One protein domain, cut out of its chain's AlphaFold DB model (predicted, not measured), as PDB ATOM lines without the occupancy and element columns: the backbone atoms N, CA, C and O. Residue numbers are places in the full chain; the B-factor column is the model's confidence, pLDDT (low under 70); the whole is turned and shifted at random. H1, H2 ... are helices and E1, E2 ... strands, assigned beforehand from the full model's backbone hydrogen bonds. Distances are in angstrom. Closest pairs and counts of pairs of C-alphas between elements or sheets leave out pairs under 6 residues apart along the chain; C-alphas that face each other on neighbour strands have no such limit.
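Overview. This is residues 30 to 112 of the 112 residues of an uncharacterized protein of Bacillus azotoformans MEV2011 (UniProt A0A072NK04). One twisted sheet of five strands has a single helix, H1, running along one of its faces over E4 and E5, while the other face is bare. At the E1 edge the chain turns away through E2 and folds back through residues 38 to 49 to enter E3. The printed part has 83 residues, with strands and helix in the order E1, E2, E3, E4, H1, E5, E6; the sheet's order is E1, E3, E4, E5, E6, and it is mixed. The class is mixed, helices and strands, though under half of the residues, 41 of 83, are in named elements. The whole is compact, with a radius of gyration of the C-alphas of 13.3 A and spans of 41 by 31 by 21 A.

Arrangement. Begin with the inner strands E4, residues 59 to 65, and E5, residues 100 to 106, which are parallel at 15 degrees; look for N 61 and O 101, 2.8 A apart. On the other side of E4 is E3, residues 50 to 53, antiparallel at 169 degrees and a hairpin with E4, with N 52 and O 60 at 2.8 A. The edge strand E1, residues 30 to 32, is antiparallel to E3 at 137 degrees, with N 32 and O 51 at 3.2 A. At the other edge E6, residues 109 to 111, makes an antiparallel hairpin with E5, with N 104 and O 111 at 2.9 A. H1, residues 72 to 85, is on the sheet at a height of 9.5 A and along the strands, 18 degrees from E5 on the local plane. H1 and E5 touch, the closest C-alphas being those of Tyr 84 and Thr 100, 5.8 A apart. In H1 every O i to N i+4 pair is within hydrogen-bond range. E4, H1 and E5 form a strand-helix-strand unit, two parallel neighbour strands joined through a helix, with a right-handed crossover. E1 runs on into E2, residues 35 to 37, at 85 degrees; E2 pairs with no named strand, but has a short antiparallel pairing with residues 46 to 47.

Along the chain. Find C-alpha 30 at (-36.676, 0.671, -34.603), where E1 begins. E4 runs 19.3 A from C-alpha 59 at (-27.014, 1.029, -32.650), and E5 19.0 A. H1 runs 19.8 A. E6 ends at C-alpha 111, (-17.132, -5.967, -43.396).

Size, cuts and confidence. The farthest C-alphas, of Gly 91 and Ser 108, are 42.6 A apart. The printed part has no cut; the links E2 to E3 and H1 to E5 are long. Confidence is under 70 at residues 32 to 40, 55 to 56, 66 to 69 and 108 to 110.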
ATOM      1  N   THR A  30     -36.099  -0.537 -34.008       73.31
ATOM      2  CA  THR A  30     -36.676   0.671 -34.603       73.31
ATOM      3  C   THR A  30     -35.934   1.016 -35.883       73.31
ATOM      4  O   THR A  30     -34.708   1.104 -35.865       73.31
ATOM      5  N   PHE A  31     -36.677   1.243 -36.962       74.31
ATOM      6  CA  PHE A  31     -36.135   1.700 -38.236       74.31
ATOM      7  C   PHE A  31     -36.171   3.223 -38.233       74.31
ATOM      8  O   PHE A  31     -37.254   3.807 -38.143       74.31
ATOM      9  N   GLU A  32     -35.009   3.859 -38.308       69.94
ATOM     10  CA  GLU A  32     -34.941   5.306 -38.506       69.94
ATOM     11  C   GLU A  32     -34.855   5.632 -39.998       69.94
ATOM     12  O   GLU A  32     -34.168   4.948 -40.755       69.94
ATOM     13  N   ASN A  33     -35.580   6.669 -40.427       60.56
ATOM     14  CA  ASN A  33     -35.441   7.201 -41.776       60.56
ATOM     15  C   ASN A  33     -34.140   8.009 -41.836       60.56
ATOM     16  O   ASN A  33     -34.034   9.066 -41.215       60.56
ATOM     17  N   SER A  34     -33.144   7.479 -42.532       61.47
ATOM     18  CA  SER A  34     -31.748   7.896 -42.425       61.47
ATOM     19  C   SER A  34     -31.242   8.753 -43.584       61.47
ATOM     20  O   SER A  34     -30.031   8.893 -43.794       61.47
ATOM     21  N   GLU A  35     -32.143   9.395 -44.325       55.03
ATOM     22  CA  GLU A  35     -31.731  10.382 -45.313       55.03
ATOM     23  C   GLU A  35     -31.329  11.705 -44.642       55.03
ATOM     24  O   GLU A  35     -32.152  12.447 -44.112       55.03
ATOM     25  N   ALA A  36     -30.035  12.017 -44.744       57.34
ATOM     26  CA  ALA A  36     -29.426  13.310 -44.453       57.34
ATOM     27  C   ALA A  36     -29.284  13.697 -42.972       57.34
ATOM     28  O   ALA A  36     -29.694  14.781 -42.553       57.34
ATOM     29  N   VAL A  37     -28.550  12.886 -42.205       60.75
ATOM     30  CA  VAL A  37     -27.970  13.377 -40.945       60.75
ATOM     31  C   VAL A  37     -26.847  14.362 -41.293       60.75
ATOM     32  O   VAL A  37     -25.743  13.964 -41.670       60.75
ATOM     33  N   LYS A  38     -27.145  15.663 -41.220       61.94
ATOM     34  CA  LYS A  38     -26.138  16.729 -41.171       61.94
ATOM     35  C   LYS A  38     -25.878  17.084 -39.713       61.94
ATOM     36  O   LYS A  38     -26.804  17.418 -38.985       61.94
ATOM     37  N   ASP A  39     -24.615  17.034 -39.315       64.19
ATOM     38  CA  ASP A  39     -24.178  17.387 -37.955       64.19
ATOM     39  C   ASP A  39     -23.859  18.892 -37.811       64.19
ATOM     40  O   ASP A  39     -23.727  19.423 -36.715       64.19
ATOM     41  N   SER A  40     -23.732  19.599 -38.935       69.31
ATOM     42  CA  SER A  40     -23.578  21.055 -39.008       69.31
ATOM     43  C   SER A  40     -23.988  21.560 -40.394       69.31
ATOM     44  O   SER A  40     -24.097  20.765 -41.333       69.31
ATOM     45  N   GLU A  41     -24.205  22.870 -40.543       75.75
ATOM     46  CA  GLU A  41     -24.544  23.486 -41.841       75.75
ATOM     47  C   GLU A  41     -23.520  23.138 -42.934       75.75
ATOM     48  O   GLU A  41     -23.908  22.730 -44.034       75.75
ATOM     49  N   ASP A  42     -22.233  23.180 -42.577       79.69
ATOM     50  CA  ASP A  42     -21.094  22.874 -43.456       79.69
ATOM     51  C   ASP A  42     -20.671  21.391 -43.432       79.69
ATOM     52  O   ASP A  42     -19.700  20.984 -44.076       79.69
ATOM     53  N   GLY A  43     -21.375  20.564 -42.656       78.19
ATOM     54  CA  GLY A  43     -21.072  19.150 -42.483       78.19
ATOM     55  C   GLY A  43     -21.369  18.327 -43.737       78.19
ATOM     56  O   GLY A  43     -22.258  18.641 -44.535       78.19
ATOM     57  N   LYS A  44     -20.645  17.213 -43.907       82.31
ATOM     58  CA  LYS A  44     -20.961  16.240 -44.958       82.31
ATOM     59  C   LYS A  44     -22.273  15.537 -44.619       82.31
ATOM     60  O   LYS A  44     -22.485  15.113 -43.486       82.31
ATOM     61  N   THR A  45     -23.124  15.382 -45.626       78.88
ATOM     62  CA  THR A  45     -24.353  14.601 -45.508       78.88
ATOM     63  C   THR A  45     -24.022  13.123 -45.346       78.88
ATOM     64  O   THR A  45     -23.297  12.551 -46.164       78.88
ATOM     65  N   ILE A  46     -24.598  12.506 -44.321       77.25
ATOM     66  CA  ILE A  46     -24.606  11.058 -44.146       77.25
ATOM     67  C   ILE A  46     -25.943  10.530 -44.660       77.25
ATOM     68  O   ILE A  46     -27.002  11.063 -44.318       77.25
ATOM     69  N   ARG A  47     -25.881   9.511 -45.513       75.12
ATOM     70  CA  ARG A  47     -27.041   8.740 -45.957       75.12
ATOM     71  C   ARG A  47     -26.822   7.329 -45.463       75.12
ATOM     72  O   ARG A  47     -25.793   6.764 -45.811       75.12
ATOM     73  N   LEU A  48     -27.736   6.838 -44.637       75.50
ATOM     74  CA  LEU A  48     -27.696   5.449 -44.196       75.50
ATOM     75  C   LEU A  48     -28.807   4.689 -44.899       75.50
ATOM     76  O   LEU A  48     -29.906   5.230 -45.047       75.50
ATOM     77  N   ASP A  49     -28.548   3.448 -45.282       73.31
ATOM     78  CA  ASP A  49     -29.590   2.584 -45.841       73.31
ATOM     79  C   ASP A  49     -30.517   2.047 -44.746       73.31
ATOM     80  O   ASP A  49     -31.731   1.928 -44.936       73.31
ATOM     81  N   LEU A  50     -29.948   1.715 -43.584       78.06
ATOM     82  CA  LEU A  50     -30.696   1.151 -42.472       78.06
ATOM     83  C   LEU A  50     -30.005   1.417 -41.129       78.06
ATOM     84  O   LEU A  50     -28.975   0.819 -40.819       78.06
ATOM     85  N   LEU A  51     -30.645   2.225 -40.280       75.69
ATOM     86  CA  LEU A  51     -30.273   2.373 -38.874       75.69
ATOM     87  C   LEU A  51     -31.280   1.668 -37.966       75.69
ATOM     88  O   LEU A  51     -32.495   1.853 -38.071       75.69
ATOM     89  N   VAL A  52     -30.737   0.867 -37.056       77.94
ATOM     90  CA  VAL A  52     -31.464  -0.029 -36.169       77.94
ATOM     91  C   VAL A  52     -31.042   0.232 -34.729       77.94
ATOM     92  O   VAL A  52     -29.865   0.100 -34.395       77.94
ATOM     93  N   ASN A  53     -31.989   0.543 -33.845       73.44
ATOM     94  CA  ASN A  53     -31.713   0.629 -32.407       73.44
ATOM     95  C   ASN A  53     -32.197  -0.633 -31.690       73.44
ATOM     96  O   ASN A  53     -33.323  -1.080 -31.911       73.44
ATOM     97  N   LYS A  54     -31.368  -1.164 -30.787       75.44
ATOM     98  CA  LYS A  54     -31.767  -2.182 -29.806       75.44
ATOM     99  C   LYS A  54     -32.323  -1.530 -28.540       75.44
ATOM    100  O   LYS A  54     -31.949  -0.411 -28.190       75.44
ATOM    101  N   ALA A  55     -33.104  -2.288 -27.770       63.56
ATOM    102  CA  ALA A  55     -33.688  -1.849 -26.496       63.56
ATOM    103  C   ALA A  55     -32.659  -1.327 -25.463       63.56
ATOM    104  O   ALA A  55     -32.977  -0.460 -24.655       63.56
ATOM    105  N   ILE A  56     -31.413  -1.815 -25.510       69.19
ATOM    106  CA  ILE A  56     -30.321  -1.432 -24.590       69.19
ATOM    107  C   ILE A  56     -29.546  -0.193 -25.110       69.19
ATOM    108  O   ILE A  56     -28.610   0.293 -24.485       69.19
ATOM    109  N   GLY A  57     -29.955   0.372 -26.250       72.00
ATOM    110  CA  GLY A  57     -29.368   1.577 -26.836       72.00
ATOM    111  C   GLY A  57     -28.198   1.331 -27.788       72.00
ATOM    112  O   GLY A  57     -27.724   2.292 -28.382       72.00
ATOM    113  N   GLU A  58     -27.754   0.085 -27.974       81.31
ATOM    114  CA  GLU A  58     -26.815  -0.274 -29.046       81.31
ATOM    115  C   GLU A  58     -27.427   0.038 -30.418       81.31
ATOM    116  O   GLU A  58     -28.597  -0.273 -30.672       81.31
ATOM    117  N   ARG A  59     -26.625   0.656 -31.289       84.00
ATOM    118  CA  ARG A  59     -27.014   1.029 -32.650       84.00
ATOM    119  C   ARG A  59     -26.361   0.090 -33.653       84.00
ATOM    120  O   ARG A  59     -25.164  -0.169 -33.572       84.00
ATOM    121  N   ILE A  60     -27.131  -0.390 -34.617       84.75
ATOM    122  CA  ILE A  60     -26.639  -1.179 -35.742       84.75
ATOM    123  C   ILE A  60     -26.963  -0.410 -37.011       84.75
ATOM    124  O   ILE A  60     -28.123  -0.138 -37.304       84.75
ATOM    125  N   ASN A  61     -25.926  -0.061 -37.750       83.94
ATOM    126  CA  ASN A  61     -26.042   0.554 -39.055       83.94
ATOM    127  C   ASN A  61     -25.707  -0.481 -40.126       83.94
ATOM    128  O   ASN A  61     -24.673  -1.140 -40.019       83.94
ATOM    129  N   VAL A  62     -26.556  -0.626 -41.135       82.69
ATOM    130  CA  VAL A  62     -26.316  -1.513 -42.276       82.69
ATOM    131  C   VAL A  62     -26.282  -0.667 -43.537       82.69
ATOM    132  O   VAL A  62     -27.249   0.031 -43.819       82.69
ATOM    133  N   GLU A  63     -25.185  -0.763 -44.284       80.88
ATOM    134  CA  GLU A  63     -25.005  -0.124 -45.591       80.88
ATOM    135  C   GLU A  63     -24.806  -1.190 -46.669       80.88
ATOM    136  O   GLU A  63     -24.070  -2.164 -46.467       80.88
ATOM    137  N   VAL A  64     -25.428  -0.993 -47.829       78.62
ATOM    138  CA  VAL A  64     -25.295  -1.857 -49.003       78.62
ATOM    139  C   VAL A  64     -24.687  -1.052 -50.143       78.62
ATOM    140  O   VAL A  64     -25.363  -0.324 -50.864       78.62
ATOM    141  N   GLU A  65     -23.391  -1.238 -50.366       72.50
ATOM    142  CA  GLU A  65     -22.644  -0.475 -51.362       72.50
ATOM    143  C   GLU A  65     -22.193  -1.407 -52.502       72.50
ATOM    144  O   GLU A  65     -21.198  -2.133 -52.423       72.50
ATOM    145  N   VAL A  66     -22.962  -1.409 -53.595       68.50
ATOM    146  CA  VAL A  66     -22.727  -2.276 -54.769       68.50
ATOM    147  C   VAL A  66     -21.564  -1.771 -55.635       68.50
ATOM    148  O   VAL A  66     -20.886  -2.559 -56.296       68.50
ATOM    149  N   ILE A  67     -21.307  -0.460 -55.633       68.38
ATOM    150  CA  ILE A  67     -20.275   0.178 -56.457       68.38
ATOM    151  C   ILE A  67     -19.174   0.708 -55.544       68.38
ATOM    152  O   ILE A  67     -19.434   1.537 -54.678       68.38
ATOM    153  N   ASN A  68     -17.932   0.275 -55.775       65.25
ATOM    154  CA  ASN A  68     -16.776   0.819 -55.070       65.25
ATOM    155  C   ASN A  68     -16.498   2.254 -55.523       65.25
ATOM    156  O   ASN A  68     -15.893   2.487 -56.568       65.25
ATOM    157  N   GLN A  69     -16.962   3.205 -54.723       64.81
ATOM    158  CA  GLN A  69     -16.517   4.587 -54.798       64.81
ATOM    159  C   GLN A  69     -15.144   4.634 -54.120       64.81
ATOM    160  O   GLN A  69     -14.995   4.150 -53.004       64.81
ATOM    161  N   HIS A  70     -14.125   5.143 -54.816       71.38
ATOM    162  CA  HIS A  70     -12.707   5.062 -54.429       71.38
ATOM    163  C   HIS A  70     -12.339   5.675 -53.053       71.38
ATOM    164  O   HIS A  70     -11.171   5.644 -52.684       71.38
ATOM    165  N   ASP A  71     -13.309   6.215 -52.313       80.81
ATOM    166  CA  ASP A  71     -13.236   6.793 -50.967       80.81
ATOM    167  C   ASP A  71     -14.040   5.992 -49.912       80.81
ATOM    168  O   ASP A  71     -14.362   6.497 -48.834       80.81
ATOM    169  N   MET A  72     -14.416   4.744 -50.220       79.06
ATOM    170  CA  MET A  72     -15.200   3.878 -49.332       79.06
ATOM    171  C   MET A  72     -14.627   3.751 -47.907       79.06
ATOM    172  O   MET A  72     -15.395   3.935 -46.960       79.06
ATOM    173  N   PRO A  73     -13.325   3.459 -47.696       82.38
ATOM    174  CA  PRO A  73     -12.768   3.352 -46.345       82.38
ATOM    175  C   PRO A  73     -12.934   4.638 -45.525       82.38
ATOM    176  O   PRO A  73     -13.310   4.591 -44.352       82.38
ATOM    177  N   GLU A  74     -12.703   5.794 -46.146       86.62
ATOM    178  CA  GLU A  74     -12.858   7.111 -45.537       86.62
ATOM    179  C   GLU A  74     -14.324   7.395 -45.199       86.62
ATOM    180  O   GLU A  74     -14.617   7.887 -44.106       86.62
ATOM    181  N   ARG A  75     -15.257   7.042 -46.095       83.81
ATOM    182  CA  ARG A  75     -16.704   7.175 -45.866       83.81
ATOM    183  C   ARG A  75     -17.181   6.291 -44.715       83.81
ATOM    184  O   ARG A  75     -17.868   6.794 -43.828       83.81
ATOM    185  N   ILE A  76     -16.776   5.019 -44.686       83.00
ATOM    186  CA  ILE A  76     -17.129   4.071 -43.616       83.00
ATOM    187  C   ILE A  76     -16.640   4.600 -42.266       83.00
ATOM    188  O   ILE A  76     -17.407   4.660 -41.302       83.00
ATOM    189  N   LEU A  77     -15.381   5.045 -42.193       87.12
ATOM    190  CA  LEU A  77     -14.829   5.604 -40.962       87.12
ATOM    191  C   LEU A  77     -15.563   6.885 -40.541       87.12
ATOM    192  O   LEU A  77     -15.904   7.033 -39.365       87.12
ATOM    193  N   TYR A  78     -15.834   7.789 -41.487       86.88
ATOM    194  CA  TYR A  78     -16.557   9.033 -41.225       86.88
ATOM    195  C   TYR A  78     -17.962   8.761 -40.670       86.88
ATOM    196  O   TYR A  78     -18.340   9.335 -39.645       86.88
ATOM    197  N   TYR A  79     -18.713   7.850 -41.294       84.44
ATOM    198  CA  TYR A  79     -20.082   7.509 -40.892       84.44
ATOM    199  C   TYR A  79     -20.087   6.870 -39.507       84.44
ATOM    200  O   TYR A  79     -20.827   7.311 -38.625       84.44
ATOM    201  N   ARG A  80     -19.194   5.901 -39.272       86.00
ATOM    202  CA  ARG A  80     -19.068   5.228 -37.977       86.00
ATOM    203  C   ARG A  80     -18.723   6.202 -36.852       86.00
ATOM    204  O   ARG A  80     -19.367   6.170 -35.804       86.00
ATOM    205  N   ALA A  81     -17.740   7.079 -37.062       88.06
ATOM    206  CA  ALA A  81     -17.333   8.063 -36.062       88.06
ATOM    207  C   ALA A  81     -18.478   9.026 -35.717       88.06
ATOM    208  O   ALA A  81     -18.718   9.311 -34.542       88.06
ATOM    209  N   LYS A  82     -19.225   9.487 -36.727       85.62
ATOM    210  CA  LYS A  82     -20.363  10.392 -36.536       85.62
ATOM    211  C   LYS A  82     -21.541   9.724 -35.836       85.62
ATOM    212  O   LYS A  82     -22.091  10.313 -34.913       85.62
ATOM    213  N   LEU A  83     -21.884   8.491 -36.202       82.94
ATOM    214  CA  LEU A  83     -22.942   7.730 -35.530       82.94
ATOM    215  C   LEU A  83     -22.615   7.417 -34.068       82.94
ATOM    216  O   LEU A  83     -23.506   7.410 -33.218       82.94
ATOM    217  N   TYR A  84     -21.342   7.151 -33.775       87.06
ATOM    218  CA  TYR A  84     -20.878   6.952 -32.408       87.06
ATOM    219  C   TYR A  84     -20.974   8.254 -31.601       87.06
ATOM    220  O   TYR A  84     -21.561   8.270 -30.519       87.06
ATOM    221  N   ALA A  85     -20.485   9.365 -32.157       87.00
ATOM    222  CA  ALA A  85     -20.537  10.676 -31.513       87.00
ATOM    223  C   ALA A  85     -21.969  11.213 -31.331       87.00
ATOM    224  O   ALA A  85     -22.248  11.856 -30.325       87.00
ATOM    225  N   SER A  86     -22.906  10.909 -32.234       83.94
ATOM    226  CA  SER A  86     -24.308  11.352 -32.130       83.94
ATOM    227  C   SER A  86     -25.117  10.614 -31.056       83.94
ATOM    228  O   SER A  86     -26.325  10.819 -30.922       83.94
ATOM    229  N   SER A  87     -24.498   9.689 -30.320       83.69
ATOM    230  CA  SER A  87     -25.155   8.970 -29.226       83.69
ATOM    231  C   SER A  87     -25.137   9.718 -27.892       83.69
ATOM    232  O   SER A  87     -25.816   9.290 -26.959       83.69
ATOM    233  N   ILE A  88     -24.392  10.823 -27.809       88.94
ATOM    234  CA  ILE A  88     -24.182  11.599 -26.587       88.94
ATOM    235  C   ILE A  88     -24.497  13.084 -26.812       88.94
ATOM    236  O   ILE A  88     -24.328  13.615 -27.907       88.94
ATOM    237  N   TYR A  89     -24.950  13.762 -25.760       87.12
ATOM    238  CA  TYR A  89     -25.280  15.188 -25.751       87.12
ATOM    239  C   TYR A  89     -24.327  15.987 -24.856       87.12
ATOM    240  O   TYR A  89     -23.668  15.444 -23.966       87.12
ATOM    241  N   SER A  90     -24.279  17.305 -25.068       91.44
ATOM    242  CA  SER A  90     -23.460  18.215 -24.258       91.44
ATOM    243  C   SER A  90     -23.740  18.054 -22.757       91.44
ATOM    244  O   SER A  90     -24.894  17.991 -22.333       91.44
ATOM    245  N   GLY A  91     -22.673  17.976 -21.959       94.38
ATOM    246  CA  GLY A  91     -22.739  17.796 -20.505       94.38
ATOM    247  C   GLY A  91     -22.869  16.344 -20.028       94.38
ATOM    248  O   GLY A  91     -22.765  16.104 -18.827       94.38
ATOM    249  N   GLN A  92     -23.053  15.370 -20.924       95.00
ATOM    250  CA  GLN A  92     -23.080  13.956 -20.544       95.00
ATOM    251  C   GLN A  92     -21.661  13.370 -20.420       95.00
ATOM    252  O   GLN A  92     -20.767  13.734 -21.188       95.00
ATOM    253  N   PRO A  93     -21.429  12.440 -19.475       95.25
ATOM    254  CA  PRO A  93     -20.149  11.753 -19.361       95.25
ATOM    255  C   PRO A  93     -19.952  10.761 -20.515       95.25
ATOM    256  O   PRO A  93     -20.873  10.029 -20.874       95.25
ATOM    257  N   TYR A  94     -18.725  10.661 -21.038       92.69
ATOM    258  CA  TYR A  94     -18.392   9.794 -22.180       92.69
ATOM    259  C   TYR A  94     -18.720   8.306 -21.987       92.69
ATOM    260  O   TYR A  94     -18.874   7.589 -22.968       92.69
ATOM    261  N   ILE A  95     -18.889   7.834 -20.747       91.75
ATOM    262  CA  ILE A  95     -19.353   6.465 -20.462       91.75
ATOM    263  C   ILE A  95     -20.768   6.179 -20.997       91.75
ATOM    264  O   ILE A  95     -21.154   5.023 -21.120       91.75
ATOM    265  N   MET A  96     -21.543   7.219 -21.323       90.56
ATOM    266  CA  MET A  96     -22.869   7.095 -21.933       90.56
ATOM    267  C   MET A  96     -22.835   6.914 -23.455       90.56
ATOM    268  O   MET A  96     -23.897   6.744 -24.053       90.56
ATOM    269  N   LEU A  97     -21.653   6.960 -24.083       89.19
ATOM    270  CA  LEU A  97     -21.516   6.651 -25.505       89.19
ATOM    271  C   LEU A  97     -22.076   5.257 -25.778       89.19
ATOM    272  O   LEU A  97     -21.699   4.272 -25.140       89.19
ATOM    273  N   LYS A  98     -22.993   5.184 -26.739       86.38
ATOM    274  CA  LYS A  98     -23.633   3.927 -27.104       86.38
ATOM    275  C   LYS A  98     -22.770   3.212 -28.138       86.38
ATOM    276  O   LYS A  98     -22.363   3.846 -29.114       86.38
ATOM    277  N   PRO A  99     -22.485   1.913 -27.959       85.50
ATOM    278  CA  PRO A  99     -21.771   1.154 -28.967       85.50
ATOM    279  C   PRO A  99     -22.555   1.152 -30.282       85.50
ATOM    280  O   PRO A  99     -23.781   1.001 -30.300       85.50
ATOM    281  N   THR A 100     -21.812   1.324 -31.376       85.44
ATOM    282  CA  THR A 100     -22.339   1.316 -32.740       85.44
ATOM    283  C   THR A 100     -21.627   0.235 -33.541       85.44
ATOM    284  O   THR A 100     -20.401   0.268 -33.685       85.44
ATOM    285  N   ILE A 101     -22.404  -0.700 -34.081       86.44
ATOM    286  CA  ILE A 101     -21.960  -1.711 -35.041       86.44
ATOM    287  C   ILE A 101     -22.265  -1.175 -36.440       86.44
ATOM    288  O   ILE A 101     -23.378  -0.718 -36.689       86.44
ATOM    289  N   MET A 102     -21.291  -1.223 -37.349       86.56
ATOM    290  CA  MET A 102     -21.493  -0.857 -38.749       86.56
ATOM    291  C   MET A 102     -21.239  -2.079 -39.622       86.56
ATOM    292  O   MET A 102     -20.131  -2.587 -39.661       86.56
ATOM    293  N   ILE A 103     -22.270  -2.540 -40.319       87.00
ATOM    294  CA  ILE A 103     -22.205  -3.656 -41.258       87.00
ATOM    295  C   ILE A 103     -22.189  -3.056 -42.661       87.00
ATOM    296  O   ILE A 103     -23.150  -2.407 -43.063       87.00
ATOM    297  N   SER A 104     -21.103  -3.262 -43.400       84.62
ATOM    298  CA  SER A 104     -20.986  -2.844 -44.801       84.62
ATOM    299  C   SER A 104     -21.012  -4.072 -45.705       84.62
ATOM    300  O   SER A 104     -20.095  -4.897 -45.675       84.62
ATOM    301  N   ILE A 105     -22.067  -4.201 -46.506       82.75
ATOM    302  CA  ILE A 105     -22.231  -5.272 -47.490       82.75
ATOM    303  C   ILE A 105     -21.714  -4.747 -48.827       82.75
ATOM    304  O   ILE A 105     -22.326  -3.873 -49.439       82.75
ATOM    305  N   LEU A 106     -20.581  -5.283 -49.278       81.12
ATOM    306  CA  LEU A 106     -19.950  -4.928 -50.546       81.12
ATOM    307  C   LEU A 106     -20.189  -6.038 -51.568       81.12
ATOM    308  O   LEU A 106     -20.331  -7.208 -51.214       81.12
ATOM    309  N   ASN A 107     -20.149  -5.686 -52.853       73.88
ATOM    310  CA  ASN A 107     -20.365  -6.625 -53.962       73.88
ATOM    311  C   ASN A 107     -19.491  -7.901 -53.900       73.88
ATOM    312  O   ASN A 107     -19.891  -8.952 -54.390       73.88
ATOM    313  N   SER A 108     -18.300  -7.830 -53.302       65.69
ATOM    314  CA  SER A 108     -17.360  -8.954 -53.199       65.69
ATOM    315  C   SER A 108     -17.047  -9.411 -51.767       65.69
ATOM    316  O   SER A 108     -16.354 -10.416 -51.615       65.69
ATOM    317  N   MET A 109     -17.520  -8.715 -50.720       66.38
ATOM    318  CA  MET A 109     -17.202  -9.036 -49.315       66.38
ATOM    319  C   MET A 109     -18.116  -8.292 -48.322       66.38
ATOM    320  O   MET A 109     -18.557  -7.184 -48.597       66.38
ATOM    321  N   CYS A 110     -18.351  -8.851 -47.134       61.22
ATOM    322  CA  CYS A 110     -18.984  -8.145 -46.013       61.22
ATOM    323  C   CYS A 110     -17.921  -7.729 -44.981       61.22
ATOM    324  O   CYS A 110     -17.057  -8.539 -44.647       61.22
ATOM    325  N   LEU A 111     -17.994  -6.498 -44.464       73.50
ATOM    326  CA  LEU A 111     -17.132  -5.967 -43.396       73.50
ATOM    327  C   LEU A 111     -17.987  -5.565 -42.182       73.50
ATOM    328  O   LEU A 111     -19.058  -4.983 -42.357       73.50
ATOM    329  N   ILE A 112     -17.512  -5.891 -40.974       72.81
ATOM    330  CA  ILE A 112     -18.144  -5.589 -39.673       72.81
ATOM    331  C   ILE A 112     -17.165  -4.767 -38.825       72.81
ATOM    332  O   ILE A 112     -15.961  -5.111 -38.848       72.81
TER     333      ILE A 112